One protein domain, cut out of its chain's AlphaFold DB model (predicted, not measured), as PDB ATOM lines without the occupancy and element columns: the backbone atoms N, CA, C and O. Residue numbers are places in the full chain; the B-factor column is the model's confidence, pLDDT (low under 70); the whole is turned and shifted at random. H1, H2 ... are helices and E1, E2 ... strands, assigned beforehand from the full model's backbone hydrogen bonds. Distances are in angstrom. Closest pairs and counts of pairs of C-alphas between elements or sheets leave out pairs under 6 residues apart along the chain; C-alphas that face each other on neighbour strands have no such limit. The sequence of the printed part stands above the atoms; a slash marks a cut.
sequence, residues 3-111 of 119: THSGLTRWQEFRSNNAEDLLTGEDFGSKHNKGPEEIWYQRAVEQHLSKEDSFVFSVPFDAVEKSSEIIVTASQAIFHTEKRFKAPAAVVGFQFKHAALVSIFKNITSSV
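This is residues 3 to 111 of the 119 residues of an uncharacterized protein of Megaselia scalaris (UniProt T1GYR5). A long two-stranded hairpin, E2 and E3, makes the core, with the short strand E1 beside E2 at one edge and H2 packed beside the strands. Residues 3 to 26 and the short H1 form a loose loop out beyond E3, and residues 101 to 111, most of them in H3, stick out from the hairpin's other end. The printed part has 109 residues, with named elements in the order H1, H2, E1, E2, E3, H3; the antiparallel sheet runs E1, E2, E3, and the class is mixed. It is loose, with a radius of gyration of the C-alphas of 16.3 A and spans of 47 by 41 by 29 A.

Go first to H1, residues 27 to 30, which is apart from H2, residues 38 to 49. H2 is on the sheet at the sheet's level, with a height over the sheet of 2.3 A. Look next at E1, residues 55 to 57, E2, residues 70 to 81, and E3, residues 84 to 96: they form a meander, each strand the antiparallel neighbour of the one before. The closest C-alphas of H2 and E2, Ala 43 and Ala 76, are 5.2 A apart. In the hairpin E1 and E2, at 145 degrees, N 55 and O 74 are 2.8 A apart, within hydrogen-bond range. In the hairpin E2 and E3, at 162 degrees, so are N 75 and O 91, 2.8 A. H3, residues 97 to 109, only grazes the sheet, with residues 97 to 100. Every O i to N i+4 pair is within range in H3, and 6 of 8 in H2; H1 is too short for one.

Find C-alpha 27 at (5.869, 0.548, -36.845), where H1 begins. H2 runs 16.8 A, E2 35.7 A and E3 37.2 A. H3 runs 18.0 A to C-alpha 109 at (-11.483, 28.635, -28.365).

The farthest C-alphas, Glu 19 and Arg 83, are 50.1 A apart. The printed part has no cut, and the link E1 to E2 is long, with 12 residues. The model's pLDDT is under 70 at residues 14 to 25, 65 to 67 and 110 to 111.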
ATOM      1  N   THR A   3      15.654   0.755 -28.524       94.25
ATOM      2  CA  THR A   3      16.899   0.705 -27.750       94.25
ATOM      3  C   THR A   3      18.112   0.953 -28.638       94.25
ATOM      4  O   THR A   3      18.066   0.782 -29.859       94.25
ATOM      5  N   HIS A   4      19.245   1.269 -28.010       87.69
ATOM      6  CA  HIS A   4      20.521   1.394 -28.715       87.69
ATOM      7  C   HIS A   4      20.976   0.083 -29.403       87.69
ATOM      8  O   HIS A   4      21.811   0.110 -30.300       87.69
ATOM      9  N   SER A   5      20.432  -1.080 -29.024       87.94
ATOM     10  CA  SER A   5      20.733  -2.364 -29.679       87.94
ATOM     11  C   SER A   5      19.953  -2.592 -30.982       87.94
ATOM     12  O   SER A   5      20.059  -3.669 -31.560       87.94
ATOM     13  N   GLY A   6      19.119  -1.633 -31.401       85.56
ATOM     14  CA  GLY A   6      18.237  -1.755 -32.565       85.56
ATOM     15  C   GLY A   6      16.884  -2.407 -32.265       85.56
ATOM     16  O   GLY A   6      16.025  -2.449 -33.134       85.56
ATOM     17  N   LEU A   7      16.631  -2.867 -31.034       89.38
ATOM     18  CA  LEU A   7      15.343  -3.472 -30.703       89.38
ATOM     19  C   LEU A   7      14.268  -2.390 -30.548       89.38
ATOM     20  O   LEU A   7      14.300  -1.609 -29.594       89.38
ATOM     21  N   THR A   8      13.275  -2.414 -31.431       92.69
ATOM     22  CA  THR A   8      12.081  -1.570 -31.330       92.69
ATOM     23  C   THR A   8      10.893  -2.393 -30.854       92.69
ATOM     24  O   THR A   8      10.498  -3.374 -31.476       92.69
ATOM     25  N   ARG A   9      10.310  -1.990 -29.723       90.81
ATOM     26  CA  ARG A   9       9.037  -2.506 -29.212       90.81
ATOM     27  C   ARG A   9       7.955  -1.460 -29.421       90.81
ATOM     28  O   ARG A   9       8.074  -0.337 -28.912       90.81
ATOM     29  N   TRP A  10       6.911  -1.842 -30.142       89.88
ATOM     30  CA  TRP A  10       5.759  -1.002 -30.433       89.88
ATOM     31  C   TRP A  10       4.482  -1.650 -29.900       89.88
ATOM     32  O   TRP A  10       4.369  -2.873 -29.872       89.88
ATOM     33  N   GLN A  11       3.555  -0.825 -29.419       87.50
ATOM     34  CA  GLN A  11       2.247  -1.268 -28.956       87.50
ATOM     35  C   GLN A  11       1.188  -0.376 -29.588       87.50
ATOM     36  O   GLN A  11       1.163   0.832 -29.357       87.50
ATOM     37  N   GLU A  12       0.299  -0.987 -30.361       81.25
ATOM     38  CA  GLU A  12      -0.882  -0.313 -30.877       81.25
ATOM     39  C   GLU A  12      -2.001  -0.354 -29.835       81.25
ATOM     40  O   GLU A  12      -2.382  -1.419 -29.345       81.25
ATOM     41  N   PHE A  13      -2.566   0.809 -29.519       73.06
ATOM     42  CA  PHE A  13      -3.790   0.895 -28.730       73.06
ATOM     43  C   PHE A  13      -4.981   0.918 -29.685       73.06
ATOM     44  O   PHE A  13      -5.334   1.960 -30.234       73.06
ATOM     45  N   ARG A  14      -5.586  -0.250 -29.909       66.56
ATOM     46  CA  ARG A  14      -6.807  -0.372 -30.711       66.56
ATOM     47  C   ARG A  14      -8.011  -0.050 -29.831       66.56
ATOM     48  O   ARG A  14      -8.177  -0.641 -28.769       66.56
ATOM     49  N   SER A  15      -8.840   0.899 -30.257       56.44
ATOM     50  CA  SER A  15     -10.171   1.062 -29.668       56.44
ATOM     51  C   SER A  15     -11.036  -0.112 -30.127       56.44
ATOM     52  O   SER A  15     -10.935  -0.509 -31.285       56.44
ATOM     53  N   ASN A  16     -11.881  -0.653 -29.245       52.06
ATOM     54  CA  ASN A  16     -12.654  -1.896 -29.430       52.06
ATOM     55  C   ASN A  16     -13.589  -1.945 -30.667       52.06
ATOM     56  O   ASN A  16     -14.287  -2.936 -30.846       52.06
ATOM     57  N   ASN A  17     -13.615  -0.910 -31.513       50.56
ATOM     58  CA  ASN A  17     -14.560  -0.738 -32.618       50.56
ATOM     59  C   ASN A  17     -13.919  -0.652 -34.016       50.56
ATOM     60  O   ASN A  17     -14.554  -0.124 -34.924       50.56
ATOM     61  N   ALA A  18     -12.698  -1.140 -34.232       47.12
ATOM     62  CA  ALA A  18     -12.153  -1.190 -35.589       47.12
ATOM     63  C   ALA A  18     -11.370  -2.479 -35.840       47.12
ATOM     64  O   ALA A  18     -10.207  -2.606 -35.456       47.12
ATOM     65  N   GLU A  19     -12.002  -3.400 -36.570       46.06
ATOM     66  CA  GLU A  19     -11.312  -4.324 -37.475       46.06
ATOM     67  C   GLU A  19     -10.708  -3.566 -38.674       46.06
ATOM     68  O   GLU A  19     -10.851  -3.969 -39.824       46.06
ATOM     69  N   ASP A  20     -10.005  -2.461 -38.428       47.75
ATOM     70  CA  ASP A  20      -9.113  -1.914 -39.439       47.75
ATOM     71  C   ASP A  20      -7.833  -2.739 -39.353       47.75
ATOM     72  O   ASP A  20      -6.900  -2.453 -38.597       47.75
ATOM     73  N   LEU A  21      -7.840  -3.843 -40.097       47.34
ATOM     74  CA  LEU A  21      -6.634  -4.543 -40.500       47.34
ATOM     75  C   LEU A  21      -5.757  -3.520 -41.226       47.34
ATOM     76  O   LEU A  21      -5.894  -3.313 -42.429       47.34
ATOM     77  N   LEU A  22      -4.853  -2.862 -40.498       51.56
ATOM     78  CA  LEU A  22      -3.702  -2.223 -41.111       51.56
ATOM     79  C   LEU A  22      -2.929  -3.348 -41.803       51.56
ATOM     80  O   LEU A  22      -2.159  -4.071 -41.182       51.56
ATOM     81  N   THR A  23      -3.164  -3.525 -43.101       50.31
ATOM     82  CA  THR A  23      -2.444  -4.447 -43.994       50.31
ATOM     83  C   THR A  23      -1.013  -3.965 -44.271       50.31
ATOM     84  O   THR A  23      -0.453  -4.226 -45.333       50.31
ATOM     85  N   GLY A  24      -0.443  -3.192 -43.346       56.22
ATOM     86  CA  GLY A  24       0.873  -2.589 -43.423       56.22
ATOM     87  C   GLY A  24       1.814  -3.205 -42.401       56.22
ATOM     88  O   GLY A  24       1.398  -3.809 -41.415       56.22
ATOM     89  N   GLU A  25       3.103  -3.044 -42.655       66.06
ATOM     90  CA  GLU A  25       4.142  -3.378 -41.693       66.06
ATOM     91  C   GLU A  25       3.963  -2.522 -40.425       66.06
ATOM     92  O   GLU A  25       3.901  -1.293 -40.510       66.06
ATOM     93  N   ASP A  26       3.862  -3.171 -39.259       78.62
ATOM     94  CA  ASP A  26       3.789  -2.500 -37.957       78.62
ATOM     95  C   ASP A  26       4.999  -1.562 -37.784       78.62
ATOM     96  O   ASP A  26       6.105  -1.847 -38.263       78.62
ATOM     97  N   PHE A  27       4.812  -0.438 -37.085       85.44
ATOM     98  CA  PHE A  27       5.869   0.548 -36.845       85.44
ATOM     99  C   PHE A  27       7.120  -0.114 -36.257       85.44
ATOM    100  O   PHE A  27       8.240   0.209 -36.652       85.44
ATOM    101  N   GLY A  28       6.933  -1.067 -35.336       85.75
ATOM    102  CA  GLY A  28       8.030  -1.809 -34.721       85.75
ATOM    103  C   GLY A  28       8.852  -2.613 -35.727       85.75
ATOM    104  O   GLY A  28      10.080  -2.577 -35.664       85.75
ATOM    105  N   SER A  29       8.192  -3.296 -36.668       86.06
ATOM    106  CA  SER A  29       8.864  -4.046 -37.739       86.06
ATOM    107  C   SER A  29       9.590  -3.134 -38.724       86.06
ATOM    108  O   SER A  29      10.756  -3.389 -39.025       86.06
ATOM    109  N   LYS A  30       8.945  -2.042 -39.148       88.31
ATOM    110  CA  LYS A  30       9.513  -1.093 -40.111       88.31
ATOM    111  C   LYS A  30      10.730  -0.355 -39.554       88.31
ATOM    112  O   LYS A  30      11.708  -0.148 -40.262       88.31
ATOM    113  N   HIS A  31      10.669   0.046 -38.286       88.62
ATOM    114  CA  HIS A  31      11.705   0.834 -37.620       88.62
ATOM    115  C   HIS A  31      12.553  -0.033 -36.681       88.62
ATOM    116  O   HIS A  31      12.762   0.302 -35.513       88.62
ATOM    117  N   ASN A  32      13.036  -1.172 -37.179       88.81
ATOM    118  CA  ASN A  32      13.801  -2.168 -36.417       88.81
ATOM    119  C   ASN A  32      15.311  -1.869 -36.314       88.81
ATOM    120  O   ASN A  32      16.090  -2.732 -35.911       88.81
ATOM    121  N   LYS A  33      15.732  -0.652 -36.676       91.31
ATOM    122  CA  LYS A  33      17.120  -0.188 -36.577       91.31
ATOM    123  C   LYS A  33      17.216   1.142 -35.845       91.31
ATOM    124  O   LYS A  33      17.734   2.110 -36.385       91.31
ATOM    125  N   GLY A  34      16.733   1.182 -34.601       89.38
ATOM    126  CA  GLY A  34      16.637   2.395 -33.774       89.38
ATOM    127  C   GLY A  34      17.739   3.446 -34.018       89.38
ATOM    128  O   GLY A  34      17.415   4.508 -34.533       89.38
ATOM    129  N   PRO A  35      19.028   3.169 -33.739       93.62
ATOM    130  CA  PRO A  35      20.115   4.144 -33.915       93.62
ATOM    131  C   PRO A  35      20.323   4.694 -35.339       93.62
ATOM    132  O   PRO A  35      20.904   5.768 -35.502       93.62
ATOM    133  N   GLU A  36      19.877   3.976 -36.369       94.38
ATOM    134  CA  GLU A  36      19.964   4.395 -37.776       94.38
ATOM    135  C   GLU A  36      18.778   5.283 -38.191       94.38
ATOM    136  O   GLU A  36      18.837   5.963 -39.213       94.38
ATOM    137  N   GLU A  37      17.709   5.320 -37.394       93.75
ATOM    138  CA  GLU A  37      16.512   6.096 -37.691       93.75
ATOM    139  C   GLU A  37      16.706   7.590 -37.396       93.75
ATOM    140  O   GLU A  37      17.157   7.992 -36.319       93.75
ATOM    141  N   ILE A  38      16.255   8.451 -38.313       94.62
ATOM    142  CA  ILE A  38      16.380   9.911 -38.166       94.62
ATOM    143  C   ILE A  38      15.669  10.404 -36.900       94.62
ATOM    144  O   ILE A  38      16.215  11.217 -36.156       94.62
ATOM    145  N   TRP A  39      14.462   9.906 -36.617       94.56
ATOM    146  CA  TRP A  39      13.703  10.319 -35.433       94.56
ATOM    147  C   TRP A  39      14.406   9.930 -34.122       94.56
ATOM    148  O   TRP A  39      14.237  10.621 -33.117       94.56
ATOM    149  N   TYR A  40      15.211   8.861 -34.128       96.50
ATOM    150  CA  TYR A  40      16.023   8.448 -32.986       96.50
ATOM    151  C   TYR A  40      17.208   9.396 -32.815       96.50
ATOM    152  O   TYR A  40      17.403   9.956 -31.735       96.50
ATOM    153  N   GLN A  41      17.968   9.626 -33.891       96.69
ATOM    154  CA  GLN A  41      19.142  10.504 -33.884       96.69
ATOM    155  C   GLN A  41      18.775  11.921 -33.437       96.69
ATOM    156  O   GLN A  41      19.411  12.473 -32.544       96.69
ATOM    157  N   ARG A  42      17.679  12.478 -33.970       97.56
ATOM    158  CA  ARG A  42      17.203  13.816 -33.594       97.56
ATOM    159  C   ARG A  42      16.760  13.904 -32.142       97.56
ATOM    160  O   ARG A  42      17.028  14.916 -31.504       97.56
ATOM    161  N   ALA A  43      16.125  12.867 -31.595       97.75
ATOM    162  CA  ALA A  43      15.775  12.845 -30.176       97.75
ATOM    163  C   ALA A  43      17.029  12.844 -29.283       97.75
ATOM    164  O   ALA A  43      17.067  13.553 -28.278       97.75
ATOM    165  N   VAL A  44      18.066  12.088 -29.665       97.19
ATOM    166  CA  VAL A  44      19.354  12.057 -28.954       97.19
ATOM    167  C   VAL A  44      20.062  13.413 -29.031       97.19
ATOM    168  O   VAL A  44      20.500  13.917 -28.001       97.19
ATOM    169  N   GLU A  45      20.126  14.034 -30.212       97.38
ATOM    170  CA  GLU A  45      20.686  15.382 -30.407       97.38
ATOM    171  C   GLU A  45      19.935  16.440 -29.589       97.38
ATOM    172  O   GLU A  45      20.546  17.265 -28.906       97.38
ATOM    173  N   GLN A  46      18.600  16.401 -29.618       97.88
ATOM    174  CA  GLN A  46      17.765  17.362 -28.907       97.88
ATOM    175  C   GLN A  46      17.953  17.263 -27.390       97.88
ATOM    176  O   GLN A  46      17.983  18.299 -26.725       97.88
ATOM    177  N   HIS A  47      18.139  16.058 -26.837       97.25
ATOM    178  CA  HIS A  47      18.410  15.868 -25.406       97.25
ATOM    179  C   HIS A  47      19.653  16.627 -24.951       97.25
ATOM    180  O   HIS A  47      19.658  17.206 -23.868       97.25
ATOM    181  N   LEU A  48      20.700  16.656 -25.781       95.25
ATOM    182  CA  LEU A  48      21.935  17.379 -25.470       95.25
ATOM    183  C   LEU A  48      21.717  18.896 -25.393       95.25
ATOM    184  O   LEU A  48      22.450  19.579 -24.686       95.25
ATOM    185  N   SER A  49      20.706  19.413 -26.097       95.69
ATOM    186  CA  SER A  49      20.330  20.830 -26.060       95.69
ATOM    187  C   SER A  49      19.346  21.139 -24.928       95.69
ATOM    188  O   SER A  49      19.479  22.155 -24.247       95.69
ATOM    189  N   LYS A  50      18.334  20.285 -24.731       96.44
ATOM    190  CA  LYS A  50      17.305  20.432 -23.697       96.44
ATOM    191  C   LYS A  50      16.692  19.073 -23.358       96.44
ATOM    192  O   LYS A  50      15.828  18.582 -24.085       96.44
ATOM    193  N   GLU A  51      17.102  18.536 -22.213       92.81
ATOM    194  CA  GLU A  51      16.858  17.152 -21.774       92.81
ATOM    195  C   GLU A  51      15.378  16.729 -21.801       92.81
ATOM    196  O   GLU A  51      15.045  15.640 -22.257       92.81
ATOM    197  N   ASP A  52      14.466  17.620 -21.409       92.25
ATOM    198  CA  ASP A  52      13.036  17.295 -21.293       92.25
ATOM    199  C   ASP A  52      12.223  17.579 -22.569       92.25
ATOM    200  O   ASP A  52      11.000  17.725 -22.528       92.25
ATOM    201  N   SER A  53      12.884  17.727 -23.719       95.25
ATOM    202  CA  SER A  53      12.198  18.081 -24.966       95.25
ATOM    203  C   SER A  53      11.773  16.866 -25.773       95.25
ATOM    204  O   SER A  53      12.553  15.943 -25.999       95.25
ATOM    205  N   PHE A  54      10.569  16.953 -26.332       97.44
ATOM    206  CA  PHE A  54      10.139  16.088 -27.422       97.44
ATOM    207  C   PHE A  54      10.585  16.645 -28.775       97.44
ATOM    208  O   PHE A  54      10.537  17.852 -29.019       97.44
ATOM    209  N   VAL A  55      10.951  15.738 -29.675       98.00
ATOM    210  CA  VAL A  55      11.097  15.983 -31.110       98.00
ATOM    211  C   VAL A  55       9.845  15.477 -31.813       98.00
ATOM    212  O   VAL A  55       9.450  14.330 -31.619       98.00
ATOM    213  N   PHE A  56       9.242  16.312 -32.655       96.81
ATOM    214  CA  PHE A  56       8.076  15.952 -33.461       96.81
ATOM    215  C   PHE A  56       8.503  15.765 -34.915       96.81
ATOM    216  O   PHE A  56       8.920  16.715 -35.572       96.81
ATOM    217  N   SER A  57       8.421  14.533 -35.414       94.88
ATOM    218  CA  SER A  57       8.725  14.193 -36.805       94.88
ATOM    219  C   SER A  57       7.441  14.074 -37.616       94.88
ATOM    220  O   SER A  57       6.508  13.372 -37.220       94.88
ATOM    221  N   VAL A  58       7.412  14.756 -38.758       92.62
ATOM    222  CA  VAL A  58       6.296  14.757 -39.708       92.62
ATOM    223  C   VAL A  58       6.711  13.949 -40.947       92.62
ATOM    224  O   VAL A  58       7.856  14.095 -41.383       92.62
ATOM    225  N   PRO A  59       5.835  13.100 -41.516       89.06
ATOM    226  CA  PRO A  59       6.113  12.389 -42.759       89.06
ATOM    227  C   PRO A  59       6.466  13.359 -43.888       89.06
ATOM    228  O   PRO A  59       5.871  14.431 -44.003       89.06
ATOM    229  N   PHE A  60       7.423  12.981 -44.735       86.75
ATOM    230  CA  PHE A  60       7.884  13.838 -45.831       86.75
ATOM    231  C   PHE A  60       6.770  14.147 -46.849       86.75
ATOM    232  O   PHE A  60       6.693  15.248 -47.381       86.75
ATOM    233  N   ASP A  61       5.864  13.195 -47.060       85.75
ATOM    234  CA  ASP A  61       4.719  13.245 -47.973       85.75
ATOM    235  C   ASP A  61       3.436  13.810 -47.326       85.75
ATOM    236  O   ASP A  61       2.334  13.660 -47.855       85.75
ATOM    237  N   ALA A  62       3.548  14.485 -46.176       85.31
ATOM    238  CA  ALA A  62       2.395  14.986 -45.423       85.31
ATOM    239  C   ALA A  62       1.502  15.963 -46.210       85.31
ATOM    240  O   ALA A  62       0.302  16.034 -45.950       85.31
ATOM    241  N   VAL A  63       2.062  16.698 -47.176       78.69
ATOM    242  CA  VAL A  63       1.306  17.639 -48.024       78.69
ATOM    243  C   VAL A  63       0.285  16.909 -48.903       78.69
ATOM    244  O   VAL A  63      -0.804  17.425 -49.142       78.69
ATOM    245  N   GLU A  64       0.603  15.692 -49.341       80.81
ATOM    246  CA  GLU A  64      -0.251  14.897 -50.229       80.81
ATOM    247  C   GLU A  64      -1.338  14.141 -49.444       80.81
ATOM    248  O   GLU A  64      -2.434  13.900 -49.947       80.81
ATOM    249  N   LYS A  65      -1.074  13.823 -48.170       69.88
ATOM    250  CA  LYS A  65      -1.909  12.967 -47.306       69.88
ATOM    251  C   LYS A  65      -2.752  13.754 -46.299       69.88
ATOM    252  O   LYS A  65      -2.824  13.385 -45.128       69.88
ATOM    253  N   SER A  66      -3.386  14.841 -46.745       64.94
ATOM    254  CA  SER A  66      -4.009  15.883 -45.900       64.94
ATOM    255  C   SER A  66      -4.890  15.411 -44.717       64.94
ATOM    256  O   SER A  66      -4.982  16.128 -43.719       64.94
ATOM    257  N   SER A  67      -5.494  14.216 -44.762       63.88
ATOM    258  CA  SER A  67      -6.317  13.641 -43.682       63.88
ATOM    259  C   SER A  67      -5.629  12.577 -42.806       63.88
ATOM    260  O   SER A  67      -6.181  12.198 -41.772       63.88
ATOM    261  N   GLU A  68      -4.430  12.112 -43.158       80.31
ATOM    262  CA  GLU A  68      -3.765  10.947 -42.544       80.31
ATOM    263  C   GLU A  68      -2.352  11.248 -42.026       80.31
ATOM    264  O   GLU A  68      -1.534  10.352 -41.830       80.31
ATOM    265  N   ILE A  69      -2.043  12.519 -41.771       90.50
ATOM    266  CA  ILE A  69      -0.739  12.902 -41.226       90.50
ATOM    267  C   ILE A  69      -0.595  12.330 -39.806       90.50
ATOM    268  O   ILE A  69      -1.233  12.801 -38.856       90.50
ATOM    269  N   ILE A  70       0.269  11.324 -39.667       90.88
ATOM    270  CA  ILE A  70       0.689  10.749 -38.388       90.88
ATOM    271  C   ILE A  70       1.999  11.402 -37.961       90.88
ATOM    272  O   ILE A  70       2.998  11.309 -38.666       90.88
ATOM    273  N   VAL A  71       1.998  12.050 -36.800       93.44
ATOM    274  CA  VAL A  71       3.190  12.671 -36.214       93.44
ATOM    275  C   VAL A  71       3.810  11.704 -35.217       93.44
ATOM    276  O   VAL A  71       3.105  11.170 -34.360       93.44
ATOM    277  N   THR A  72       5.126  11.513 -35.297       94.81
ATOM    278  CA  THR A  72       5.895  10.754 -34.301       94.81
ATOM    279  C   THR A  72       6.516  11.729 -33.307       94.81
ATOM    280  O   THR A  72       7.364  12.539 -33.685       94.81
ATOM    281  N   ALA A  73       6.104  11.659 -32.041       97.06
ATOM    282  CA  ALA A  73       6.761  12.357 -30.941       97.06
ATOM    283  C   ALA A  73       7.798  11.434 -30.301       97.06
ATOM    284  O   ALA A  73       7.461  10.319 -29.905       97.06
ATOM    285  N   SER A  74       9.032  11.914 -30.165       97.75
ATOM    286  CA  SER A  74      10.167  11.134 -29.671       97.75
ATOM    287  C   SER A  74      10.941  11.898 -28.603       97.75
ATOM    288  O   SER A  74      11.163  13.098 -28.736       97.75
ATOM    289  N   GLN A  75      11.400  11.194 -27.574       98.00
ATOM    290  CA  GLN A  75      12.264  11.726 -26.525       98.00
ATOM    291  C   GLN A  75      13.347  10.697 -26.196       98.00
ATOM    292  O   GLN A  75      13.065   9.503 -26.055       98.00
ATOM    293  N   ALA A  76      14.594  11.150 -26.091       97.62
ATOM    294  CA  ALA A  76      15.688  10.271 -25.716       97.62
ATOM    295  C   ALA A  76      15.721  10.039 -24.204       97.62
ATOM    296  O   ALA A  76      15.425  10.914 -23.399       97.62
ATOM    297  N   ILE A  77      16.108   8.828 -23.831       96.25
ATOM    298  CA  ILE A  77      16.355   8.416 -22.460       96.25
ATOM    299  C   ILE A  77      17.852   8.193 -22.330       96.25
ATOM    300  O   ILE A  77      18.425   7.347 -23.019       96.25
ATOM    301  N   PHE A  78      18.479   8.943 -21.433       95.62
ATOM    302  CA  PHE A  78      19.900   8.825 -21.145       95.62
ATOM    303  C   PHE A  78      20.125   8.102 -19.825       95.62
ATOM    304  O   PHE A  78      19.459   8.370 -18.827       95.62
ATOM    305  N   HIS A  79      21.112   7.214 -19.816       94.81
ATOM    306  CA  HIS A  79      21.667   6.677 -18.587       94.81
ATOM    307  C   HIS A  79      22.901   7.493 -18.202       94.81
ATOM    308  O   HIS A  79      23.733   7.813 -19.056       94.81
ATOM    309  N   THR A  80      23.006   7.836 -16.921       94.56
ATOM    310  CA  THR A  80      24.148   8.572 -16.374       94.56
ATOM    311  C   THR A  80      24.785   7.748 -15.268       94.56
ATOM    312  O   THR A  80      24.124   7.404 -14.291       94.56
ATOM    313  N   GLU A  81      26.078   7.476 -15.408       95.69
ATOM    314  CA  GLU A  81      26.896   6.826 -14.391       95.69
ATOM    315  C   GLU A  81      28.126   7.697 -14.100       95.69
ATOM    316  O   GLU A  81      29.022   7.860 -14.933       95.69
ATOM    317  N   LYS A  82      28.188   8.266 -12.889       93.94
ATOM    318  CA  LYS A  82      29.230   9.219 -12.467       93.94
ATOM    319  C   LYS A  82      29.332  10.405 -13.440       93.94
ATOM    320  O   LYS A  82      28.478  11.279 -13.437       93.94
ATOM    321  N   ARG A  83      30.396  10.429 -14.251       93.62
ATOM    322  CA  ARG A  83      30.694  11.459 -15.260       93.62
ATOM    323  C   ARG A  83      30.353  11.025 -16.685       93.62
ATOM    324  O   ARG A  83      30.570  11.790 -17.616       93.62
ATOM    325  N   PHE A  84      29.910   9.784 -16.866       94.38
ATOM    326  CA  PHE A  84      29.569   9.227 -18.165       94.38
ATOM    327  C   PHE A  84      28.066   9.332 -18.378       94.38
ATOM    328  O   PHE A  84      27.281   9.024 -17.484       94.38
ATOM    329  N   LYS A  85      27.675   9.768 -19.571       94.00
ATOM    330  CA  LYS A  85      26.283   9.909 -19.983       94.00
ATOM    331  C   LYS A  85      26.154   9.360 -21.396       94.00
ATOM    332  O   LYS A  85      26.939   9.729 -22.267       94.00
ATOM    333  N   ALA A  86      25.198   8.464 -21.606       94.75
ATOM    334  CA  ALA A  86      24.986   7.804 -22.889       94.75
ATOM    335  C   ALA A  86      23.488   7.590 -23.159       94.75
ATOM    336  O   ALA A  86      22.726   7.360 -22.213       94.75
ATOM    337  N   PRO A  87      23.048   7.654 -24.427       95.25
ATOM    338  CA  PRO A  87      21.672   7.344 -24.785       95.25
ATOM    339  C   PRO A  87      21.410   5.848 -24.572       95.25
ATOM    340  O   PRO A  87      22.088   4.997 -25.144       95.25
ATOM    341  N   ALA A  88      20.414   5.524 -23.753       94.69
ATOM    342  CA  ALA A  88      19.994   4.151 -23.491       94.69
ATOM    343  C   ALA A  88      18.895   3.702 -24.467       94.69
ATOM    344  O   ALA A  88      18.896   2.566 -24.955       94.69
ATOM    345  N   ALA A  89      17.949   4.599 -24.751       96.38
ATOM    346  CA  ALA A  89      16.804   4.339 -25.613       96.38
ATOM    347  C   ALA A  89      16.178   5.647 -26.113       96.38
ATOM    348  O   ALA A  89      16.468   6.725 -25.603       96.38
ATOM    349  N   VAL A  90      15.251   5.533 -27.059       97.31
ATOM    350  CA  VAL A  90      14.302   6.586 -27.421       97.31
ATOM    351  C   VAL A  90      12.889   6.055 -27.202       97.31
ATOM    352  O   VAL A  90      12.510   4.973 -27.672       97.31
ATOM    353  N   VAL A  91      12.102   6.809 -26.442       96.19
ATOM    354  CA  VAL A  91      10.672   6.568 -26.244       96.19
ATOM    355  C   VAL A  91       9.876   7.500 -27.139       96.19
ATOM    356  O   VAL A  91      10.363   8.545 -27.561       96.19
ATOM    357  N   GLY A  92       8.649   7.110 -27.447       94.50
ATOM    358  CA  GLY A  92       7.809   7.904 -28.318       94.50
ATOM    359  C   GLY A  92       6.442   7.292 -28.520       94.50
ATOM    360  O   GLY A  92       6.192   6.150 -28.125       94.50
ATOM    361  N   PHE A  93       5.577   8.079 -29.135       93.94
ATOM    362  CA  PHE A  93       4.227   7.698 -29.513       93.94
ATOM    363  C   PHE A  93       3.847   8.402 -30.815       93.94
ATOM    364  O   PHE A  93       4.446   9.408 -31.203       93.94
ATOM    365  N   GLN A  94       2.841   7.858 -31.487       92.94
ATOM    366  CA  GLN A  94       2.271   8.448 -32.687       92.94
ATOM    367  C   GLN A  94       0.884   9.004 -32.402       92.94
ATOM    368  O   GLN A  94       0.116   8.431 -31.630       92.94
ATOM    369  N   PHE A  95       0.556  10.121 -33.042       91.19
ATOM    370  CA  PHE A  95      -0.780  10.699 -32.983       91.19
ATOM    371  C   PHE A  95      -1.177  11.304 -34.329       91.19
ATOM    372  O   PHE A  95      -0.338  11.750 -35.114       91.19
ATOM    373  N   LYS A  96      -2.486  11.342 -34.592       91.69
ATOM    374  CA  LYS A  96      -3.036  12.014 -35.773       91.69
ATOM    375  C   LYS A  96      -2.886  13.524 -35.606       91.69
ATOM    376  O   LYS A  96      -3.411  14.086 -34.644       91.69
ATOM    377  N   HIS A  97      -2.259  14.196 -36.568       93.06
ATOM    378  CA  HIS A  97      -2.155  15.659 -36.585       93.06
ATOM    379  C   HIS A  97      -3.534  16.326 -36.449       93.06
ATOM    380  O   HIS A  97      -3.707  17.245 -35.651       93.06
ATOM    381  N   ALA A  98      -4.550  15.806 -37.148       91.62
ATOM    382  CA  ALA A  98      -5.923  16.305 -37.063       91.62
ATOM    383  C   ALA A  98      -6.510  16.239 -35.637       91.62
ATOM    384  O   ALA A  98      -7.240  17.142 -35.229       91.62
ATOM    385  N   ALA A  99      -6.164  15.207 -34.858       91.81
ATOM    386  CA  ALA A  99      -6.598  15.096 -33.468       91.81
ATOM    387  C   ALA A  99      -5.945  16.179 -32.596       91.81
ATOM    388  O   ALA A  99      -6.641  16.836 -31.823       91.81
ATOM    389  N   LEU A 100      -4.643  16.436 -32.780       93.50
ATOM    390  CA  LEU A 100      -3.956  17.538 -32.100       93.50
ATOM    391  C   LEU A 100      -4.570  18.896 -32.469       93.50
ATOM    392  O   LEU A 100      -4.827  19.699 -31.578       93.50
ATOM    393  N   VAL A 101      -4.863  19.142 -33.751       92.44
ATOM    394  CA  VAL A 101      -5.531  20.375 -34.209       92.44
ATOM    395  C   VAL A 101      -6.900  20.543 -33.548       92.44
ATOM    396  O   VAL A 101      -7.236  21.645 -33.119       92.44
ATOM    397  N   SER A 102      -7.686  19.468 -33.447       92.81
ATOM    398  CA  SER A 102      -8.992  19.489 -32.781       92.81
ATOM    399  C   SER A 102      -8.866  19.863 -31.301       92.81
ATOM    400  O   SER A 102      -9.520  20.798 -30.840       92.81
ATOM    401  N   ILE A 103      -7.954  19.203 -30.577       93.44
ATOM    402  CA  ILE A 103      -7.671  19.496 -29.164       93.44
ATOM    403  C   ILE A 103      -7.200  20.945 -29.001       93.44
ATOM    404  O   ILE A 103      -7.715  21.666 -28.150       93.44
ATOM    405  N   PHE A 104      -6.268  21.395 -29.843       93.81
ATOM    406  CA  PHE A 104      -5.742  22.754 -29.804       93.81
ATOM    407  C   PHE A 104      -6.844  23.793 -30.013       93.81
ATOM    408  O   PHE A 104      -6.961  24.725 -29.218       93.81
ATOM    409  N   LYS A 105      -7.685  23.628 -31.044       93.69
ATOM    410  CA  LYS A 105      -8.816  24.526 -31.309       93.69
ATOM    411  C   LYS A 105      -9.800  24.537 -30.150       93.69
ATOM    412  O   LYS A 105     -10.232  25.611 -29.758       93.69
ATOM    413  N   ASN A 106     -10.124  23.381 -29.578       93.06
ATOM    414  CA  ASN A 106     -11.027  23.298 -28.433       93.06
ATOM    415  C   ASN A 106     -10.477  24.073 -27.219       93.06
ATOM    416  O   ASN A 106     -11.158  24.931 -26.659       93.06
ATOM    417  N   ILE A 107      -9.207  23.841 -26.865       91.56
ATOM    418  CA  ILE A 107      -8.544  24.520 -25.740       91.56
ATOM    419  C   ILE A 107      -8.456  26.030 -25.987       91.56
ATOM    420  O   ILE A 107      -8.813  26.819 -25.118       91.56
ATOM    421  N   THR A 108      -8.013  26.449 -27.173       91.25
ATOM    422  CA  THR A 108      -7.805  27.874 -27.483       91.25
ATOM    423  C   THR A 108      -9.102  28.644 -27.708       91.25
ATOM    424  O   THR A 108      -9.176  29.803 -27.317       91.25
ATOM    425  N   SER A 109     -10.153  28.010 -28.238       85.44
ATOM    426  CA  SER A 109     -11.483  28.635 -28.365       85.44
ATOM    427  C   SER A 109     -12.141  28.883 -27.004       85.44
ATOM    428  O   SER A 109     -13.021  29.729 -26.893       85.44
ATOM    429  N   SER A 110     -11.704  28.164 -25.965       66.56
ATOM    430  CA  SER A 110     -12.188  28.322 -24.589       66.56
ATOM    431  C   SER A 110     -11.544  29.508 -23.852       66.56
ATOM    432  O   SER A 110     -11.991  29.875 -22.764       66.56
ATOM    433  N   VAL A 111     -10.496  30.124 -24.415       62.91
ATOM    434  CA  VAL A 111      -9.823  31.291 -23.829       62.91
ATOM    435  C   VAL A 111     -10.523  32.567 -24.307       62.91
ATOM    436  O   VAL A 111     -10.259  33.074 -25.395       62.91
TER     437      VAL A 111